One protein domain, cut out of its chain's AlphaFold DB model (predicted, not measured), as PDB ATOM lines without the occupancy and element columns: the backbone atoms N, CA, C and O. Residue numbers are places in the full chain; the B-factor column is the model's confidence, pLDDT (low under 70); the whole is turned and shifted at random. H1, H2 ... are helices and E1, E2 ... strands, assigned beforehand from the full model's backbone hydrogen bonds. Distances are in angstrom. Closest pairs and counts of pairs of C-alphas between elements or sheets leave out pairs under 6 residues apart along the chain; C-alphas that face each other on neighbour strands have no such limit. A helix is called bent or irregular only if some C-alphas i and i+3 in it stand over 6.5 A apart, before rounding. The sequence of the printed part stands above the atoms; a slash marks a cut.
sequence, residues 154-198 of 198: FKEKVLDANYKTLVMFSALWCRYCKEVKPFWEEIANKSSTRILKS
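This is residues 154 to 198 of the 198 residues of the protein "CIC11C00000004875" of [Candida] intermedia (UniProt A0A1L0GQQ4). What does the domain look like? A small parallel sheet of two short strands, E1 and E2, stands in the middle of a flat model, with the long helix H2 over one of its faces and the short helix H1 over the other. After E1 the chain turns through residues 169 to 174 and folds back along H2, and E2 then returns beside E1. What are its parts and size? The printed part has 45 residues, with two named helices and two named strands in the order H1, E1, H2, E2, and its class is mixed, helices and strands. It is only just loose, close to compact, with a radius of gyration of the C-alphas of 11.5 A and spans of 33 by 23 by 8 A.

Where are the strands? E1 is residues 165 to 168, 10.1 A from first to last C-alpha, and begins at C-alpha 165 at (119.794, 266.509, 325.496). E2 is residues 194 to 197, 10.3 A long, and ends at C-alpha 197 at (121.266, 265.631, 315.318). Where are the helices? H2 is residues 175 to 190, 24.2 A long, with a kink of 31 degrees near residue 182; it is irregular, but only just, with C-alphas 179 and 182 6.8 A apart. H1 is residues 154 to 159, 7.0 A long, and begins at C-alpha 154 at (112.277, 262.672, 318.611).

How do the strands pair? E1 and E2 are parallel neighbours, with 24 degrees between their directions. N 168 and O 196 are 3.0 A apart and N 196 and O 166 are 2.9 A apart, both within hydrogen-bond range. How does H2 stand to them? E1, H2 and E2 form a strand-helix-strand unit, two parallel neighbour strands joined through a helix, with a right-handed crossover. The closest C-alphas of H2 and E2 are those of Ala 188 and Ile 195, 5.4 A apart, while H2 and E1 are near each other, with 7 pairs of C-alphas within 10 A. Where is H1? Its closest C-alpha pair with E1 is Val 158 and Thr 165, 6.2 A apart; H1 and E2 are near each other, with 6 pairs within 10 A, and H1 and H2 are apart. Are the helix backbones in order? In H1 every O i to N i+4 pair is within hydrogen-bond range, and in H2 10 of 12 are.

How far does it reach? The two C-alphas farthest apart are those of Asn 162 and Arg 175, at 33.0 A. How is it linked? The printed part has no cut and ends at residue 198, the chain's last residue; the links H1 to E1 and H2 to E2 are tight, and E1 to H2 is short. Where is confidence low? The mean pLDDT of the printed part is 79.7, and residues 191 to 194 and residue 198 are under 70.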
ATOM      1  N   PHE A 154     112.047 261.378 317.963       87.50
ATOM      2  CA  PHE A 154     112.277 262.672 318.611       87.50
ATOM      3  C   PHE A 154     111.614 262.758 319.986       87.50
ATOM      4  O   PHE A 154     112.233 263.183 320.964       87.50
ATOM      5  N   LYS A 155     110.361 262.305 320.087       87.44
ATOM      6  CA  LYS A 155     109.612 262.361 321.343       87.44
ATOM      7  C   LYS A 155     110.303 261.560 322.444       87.44
ATOM      8  O   LYS A 155     110.595 262.104 323.502       87.44
ATOM      9  N   GLU A 156     110.622 260.298 322.181       85.94
ATOM     10  CA  GLU A 156     111.246 259.423 323.175       85.94
ATOM     11  C   GLU A 156     112.665 259.893 323.540       85.94
ATOM     12  O   GLU A 156     113.064 259.865 324.704       85.94
ATOM     13  N   LYS A 157     113.453 260.319 322.544       79.94
ATOM     14  CA  LYS A 157     114.884 260.609 322.723       79.94
ATOM     15  C   LYS A 157     115.182 262.031 323.190       79.94
ATOM     16  O   LYS A 157     116.271 262.253 323.731       79.94
ATOM     17  N   VAL A 158     114.254 262.967 322.990       84.56
ATOM     18  CA  VAL A 158     114.414 264.387 323.339       84.56
ATOM     19  C   VAL A 158     113.403 264.821 324.392       84.56
ATOM     20  O   VAL A 158     113.815 265.343 325.423       84.56
ATOM     21  N   LEU A 159     112.104 264.614 324.154       85.88
ATOM     22  CA  LEU A 159     111.048 265.175 325.009       85.88
ATOM     23  C   LEU A 159     110.845 264.374 326.299       85.88
ATOM     24  O   LEU A 159     110.733 264.962 327.371       85.88
ATOM     25  N   ASP A 160     110.858 263.046 326.200       86.06
ATOM     26  CA  ASP A 160     110.614 262.133 327.324       86.06
ATOM     27  C   ASP A 160     111.928 261.647 327.981       86.06
ATOM     28  O   ASP A 160     111.930 260.764 328.844       86.06
ATOM     29  N   ALA A 161     113.075 262.213 327.587       78.69
ATOM     30  CA  ALA A 161     114.384 261.791 328.071       78.69
ATOM     31  C   ALA A 161     114.632 262.214 329.531       78.69
ATOM     32  O   ALA A 161     114.538 263.384 329.894       78.69
ATOM     33  N   ASN A 162     115.080 261.272 330.370       77.25
ATOM     34  CA  ASN A 162     115.484 261.535 331.762       77.25
ATOM     35  C   ASN A 162     116.920 262.105 331.883       77.25
ATOM     36  O   ASN A 162     117.605 261.930 332.891       77.25
ATOM     37  N   TYR A 163     117.422 262.735 330.824       70.62
ATOM     38  CA  TYR A 163     118.732 263.374 330.772       70.62
ATOM     39  C   TYR A 163     118.647 264.636 329.917       70.62
ATOM     40  O   TYR A 163     117.768 264.779 329.072       70.62
ATOM     41  N   LYS A 164     119.574 265.572 330.136       73.81
ATOM     42  CA  LYS A 164     119.657 266.781 329.314       73.81
ATOM     43  C   LYS A 164     120.194 266.406 327.934       73.81
ATOM     44  O   LYS A 164     121.251 265.782 327.839       73.81
ATOM     45  N   THR A 165     119.474 266.809 326.895       78.44
ATOM     46  CA  THR A 165     119.794 266.509 325.496       78.44
ATOM     47  C   THR A 165     120.066 267.807 324.756       78.44
ATOM     48  O   THR A 165     119.303 268.762 324.884       78.44
ATOM     49  N   LEU A 166     121.147 267.842 323.977       81.44
ATOM     50  CA  LEU A 166     121.431 268.946 323.065       81.44
ATOM     51  C   LEU A 166     121.153 268.483 321.628       81.44
ATOM     52  O   LEU A 166     121.696 267.462 321.204       81.44
ATOM     53  N   VAL A 167     120.305 269.212 320.899       86.94
ATOM     54  CA  VAL A 167     119.865 268.859 319.538       86.94
ATOM     55  C   VAL A 167     120.336 269.910 318.536       86.94
ATOM     56  O   VAL A 167     120.087 271.097 318.735       86.94
ATOM     57  N   MET A 168     120.988 269.478 317.455       84.25
ATOM     58  CA  MET A 168     121.290 270.328 316.297       84.25
ATOM     59  C   MET A 168     120.320 270.003 315.175       84.25
ATOM     60  O   MET A 168     120.373 268.904 314.628       84.25
ATOM     61  N   PHE A 169     119.491 270.976 314.816       88.19
ATOM     62  CA  PHE A 169     118.707 270.952 313.588       88.19
ATOM     63  C   PHE A 169     119.585 271.470 312.457       88.19
ATOM     64  O   PHE A 169     120.119 272.578 312.530       88.19
ATOM     65  N   SER A 170     119.799 270.645 311.439       83.19
ATOM     66  CA  SER A 170     120.720 270.955 310.353       83.19
ATOM     67  C   SER A 170     120.048 270.766 309.008       83.19
ATOM     68  O   SER A 170     119.170 269.930 308.843       83.19
ATOM     69  N   ALA A 171     120.512 271.509 308.008       81.31
ATOM     70  CA  ALA A 171     120.087 271.310 306.638       81.31
ATOM     71  C   ALA A 171     121.291 271.047 305.737       81.31
ATOM     72  O   ALA A 171     122.355 271.647 305.897       81.31
ATOM     73  N   LEU A 172     121.124 270.161 304.756       78.44
ATOM     74  CA  LEU A 172     122.209 269.764 303.850       78.44
ATOM     75  C   LEU A 172     122.695 270.916 302.953       78.44
ATOM     76  O   LEU A 172     123.853 270.935 302.535       78.44
ATOM     77  N   TRP A 173     121.827 271.894 302.696       75.44
ATOM     78  CA  TRP A 173     122.130 273.097 301.921       75.44
ATOM     79  C   TRP A 173     122.815 274.197 302.746       75.44
ATOM     80  O   TRP A 173     123.379 275.127 302.182       75.44
ATOM     81  N   CYS A 174     122.813 274.091 304.074       85.88
ATOM     82  CA  CYS A 174     123.313 275.134 304.959       85.88
ATOM     83  C   CYS A 174     124.845 275.064 305.080       85.88
ATOM     84  O   CYS A 174     125.392 274.171 305.736       85.88
ATOM     85  N   ARG A 175     125.548 276.022 304.463       81.50
ATOM     86  CA  ARG A 175     127.013 276.158 304.532       81.50
ATOM     87  C   ARG A 175     127.517 276.259 305.976       81.50
ATOM     88  O   ARG A 175     128.372 275.474 306.371       81.50
ATOM     89  N   TYR A 176     126.907 277.115 306.794       84.50
ATOM     90  CA  TYR A 176     127.259 277.262 308.215       84.50
ATOM     91  C   TYR A 176     127.091 275.976 309.008       84.50
ATOM     92  O   TYR A 176     127.916 275.635 309.848       84.50
ATOM     93  N   CYS A 177     126.059 275.199 308.696       86.62
ATOM     94  CA  CYS A 177     125.826 273.921 309.342       86.62
ATOM     95  C   CYS A 177     126.946 272.923 309.026       86.62
ATOM     96  O   CYS A 177     127.284 272.099 309.874       86.62
ATOM     97  N   LYS A 178     127.550 273.003 307.832       87.69
ATOM     98  CA  LYS A 178     128.732 272.209 307.464       87.69
ATOM     99  C   LYS A 178     129.978 272.677 308.217       87.69
ATOM    100  O   LYS A 178     130.756 271.832 308.644       87.69
ATOM    101  N   GLU A 179     130.132 273.983 308.421       90.06
ATOM    102  CA  GLU A 179     131.251 274.569 309.175       90.06
ATOM    103  C   GLU A 179     131.166 274.278 310.683       90.06
ATOM    104  O   GLU A 179     132.181 274.008 311.320       90.06
ATOM    105  N   VAL A 180     129.957 274.252 311.252       89.19
ATOM    106  CA  VAL A 180     129.710 273.943 312.673       89.19
ATOM    107  C   VAL A 180     129.754 272.438 312.959       89.19
ATOM    108  O   VAL A 180     130.104 272.027 314.065       89.19
ATOM    109  N   LYS A 181     129.452 271.591 311.966       85.00
ATOM    110  CA  LYS A 181     129.451 270.123 312.091       85.00
ATOM    111  C   LYS A 181     130.700 269.531 312.775       85.00
ATOM    112  O   LYS A 181     130.501 268.741 313.698       85.00
ATOM    113  N   PRO A 182     131.951 269.873 312.402       87.75
ATOM    114  CA  PRO A 182     133.133 269.316 313.066       87.75
ATOM    115  C   PRO A 182     133.205 269.677 314.556       87.75
ATOM    116  O   PRO A 182     133.575 268.833 315.371       87.75
ATOM    117  N   PHE A 183     132.786 270.885 314.938       86.56
ATOM    118  CA  PHE A 183     132.720 271.292 316.345       86.56
ATOM    119  C   PHE A 183     131.619 270.545 317.095       86.56
ATOM    120  O   PHE A 183     131.817 270.112 318.227       86.56
ATOM    121  N   TRP A 184     130.467 270.340 316.455       84.62
ATOM    122  CA  TRP A 184     129.377 269.552 317.025       84.62
ATOM    123  C   TRP A 184     129.810 268.112 317.326       84.62
ATOM    124  O   TRP A 184     129.538 267.583 318.405       84.62
ATOM    125  N   GLU A 185     130.541 267.498 316.393       82.31
ATOM    126  CA  GLU A 185     131.138 266.170 316.553       82.31
ATOM    127  C   GLU A 185     132.201 266.143 317.660       82.31
ATOM    128  O   GLU A 185     132.260 265.193 318.441       82.31
ATOM    129  N   GLU A 186     133.009 267.195 317.787       83.56
ATOM    130  CA  GLU A 186     133.989 267.318 318.866       83.56
ATOM    131  C   GLU A 186     133.328 267.380 320.251       83.56
ATOM    132  O   GLU A 186     133.734 266.652 321.163       83.56
ATOM    133  N   ILE A 187     132.291 268.208 320.414       79.75
ATOM    134  CA  ILE A 187     131.558 268.343 321.682       79.75
ATOM    135  C   ILE A 187     130.871 267.016 322.027       79.75
ATOM    136  O   ILE A 187     130.927 266.584 323.181       79.75
ATOM    137  N   ALA A 188     130.284 266.335 321.037       77.12
ATOM    138  CA  ALA A 188     129.625 265.043 321.236       77.12
ATOM    139  C   ALA A 188     130.590 263.978 321.776       77.12
ATOM    140  O   ALA A 188     130.202 263.161 322.606       77.12
ATOM    141  N   ASN A 189     131.856 264.022 321.362       72.44
ATOM    142  CA  ASN A 189     132.874 263.062 321.787       72.44
ATOM    143  C   ASN A 189     133.526 263.397 323.141       72.44
ATOM    144  O   ASN A 189     134.127 262.521 323.760       72.44
ATOM    145  N   LYS A 190     133.445 264.651 323.602       72.88
ATOM    146  CA  LYS A 190     134.071 265.112 324.857       72.88
ATOM    147  C   LYS A 190     133.094 265.257 326.023       72.88
ATOM    148  O   LYS A 190     133.531 265.424 327.160       72.88
ATOM    149  N   SER A 191     131.792 265.233 325.758       61.06
ATOM    150  CA  SER A 191     130.765 265.535 326.750       61.06
ATOM    151  C   SER A 191     130.134 264.278 327.351       61.06
ATOM    152  O   SER A 191     129.898 263.291 326.664       61.06
ATOM    153  N   SER A 192     129.793 264.337 328.643       59.31
ATOM    154  CA  SER A 192     128.904 263.354 329.288       59.31
ATOM    155  C   SER A 192     127.419 263.586 328.952       59.31
ATOM    156  O   SER A 192     126.566 262.795 329.348       59.31
ATOM    157  N   THR A 193     127.104 264.677 328.246       59.06
ATOM    158  CA  THR A 193     125.764 265.030 327.757       59.06
ATOM    159  C   THR A 193     125.505 264.358 326.414       59.06
ATOM    160  O   THR A 193     126.365 264.380 325.535       59.06
ATOM    161  N   ARG A 194     124.304 263.801 326.216       67.62
ATOM    162  CA  ARG A 194     123.940 263.155 324.951       67.62
ATOM    163  C   ARG A 194     123.614 264.206 323.893       67.62
ATOM    164  O   ARG A 194     122.733 265.043 324.094       67.62
ATOM    165  N   ILE A 195     124.333 264.149 322.777       74.81
ATOM    166  CA  ILE A 195     124.210 265.107 321.680       74.81
ATOM    167  C   ILE A 195     123.597 264.411 320.472       74.81
ATOM    168  O   ILE A 195     124.103 263.386 320.013       74.81
ATOM    169  N   LEU A 196     122.492 264.965 319.985       73.94
ATOM    170  CA  LEU A 196     121.682 264.404 318.912       73.94
ATOM    171  C   LEU A 196     121.631 265.374 317.731       73.94
ATOM    172  O   LEU A 196     121.825 266.584 317.882       73.94
ATOM    173  N   LYS A 197     121.390 264.837 316.539       73.06
ATOM    174  CA  LYS A 197     121.266 265.631 315.318       73.06
ATOM    175  C   LYS A 197     119.965 265.275 314.616       73.06
ATOM    176  O   LYS A 197     119.727 264.093 314.405       73.06
ATOM    177  N   SER A 198     119.189 266.291 314.253       66.69
ATOM    178  CA  SER A 198     118.021 266.198 313.376       66.69
ATOM    179  C   SER A 198     118.362 266.722 311.987       66.69
ATOM    180  O   SER A 198     119.166 267.684 311.883       66.69
TER     181      SER A 198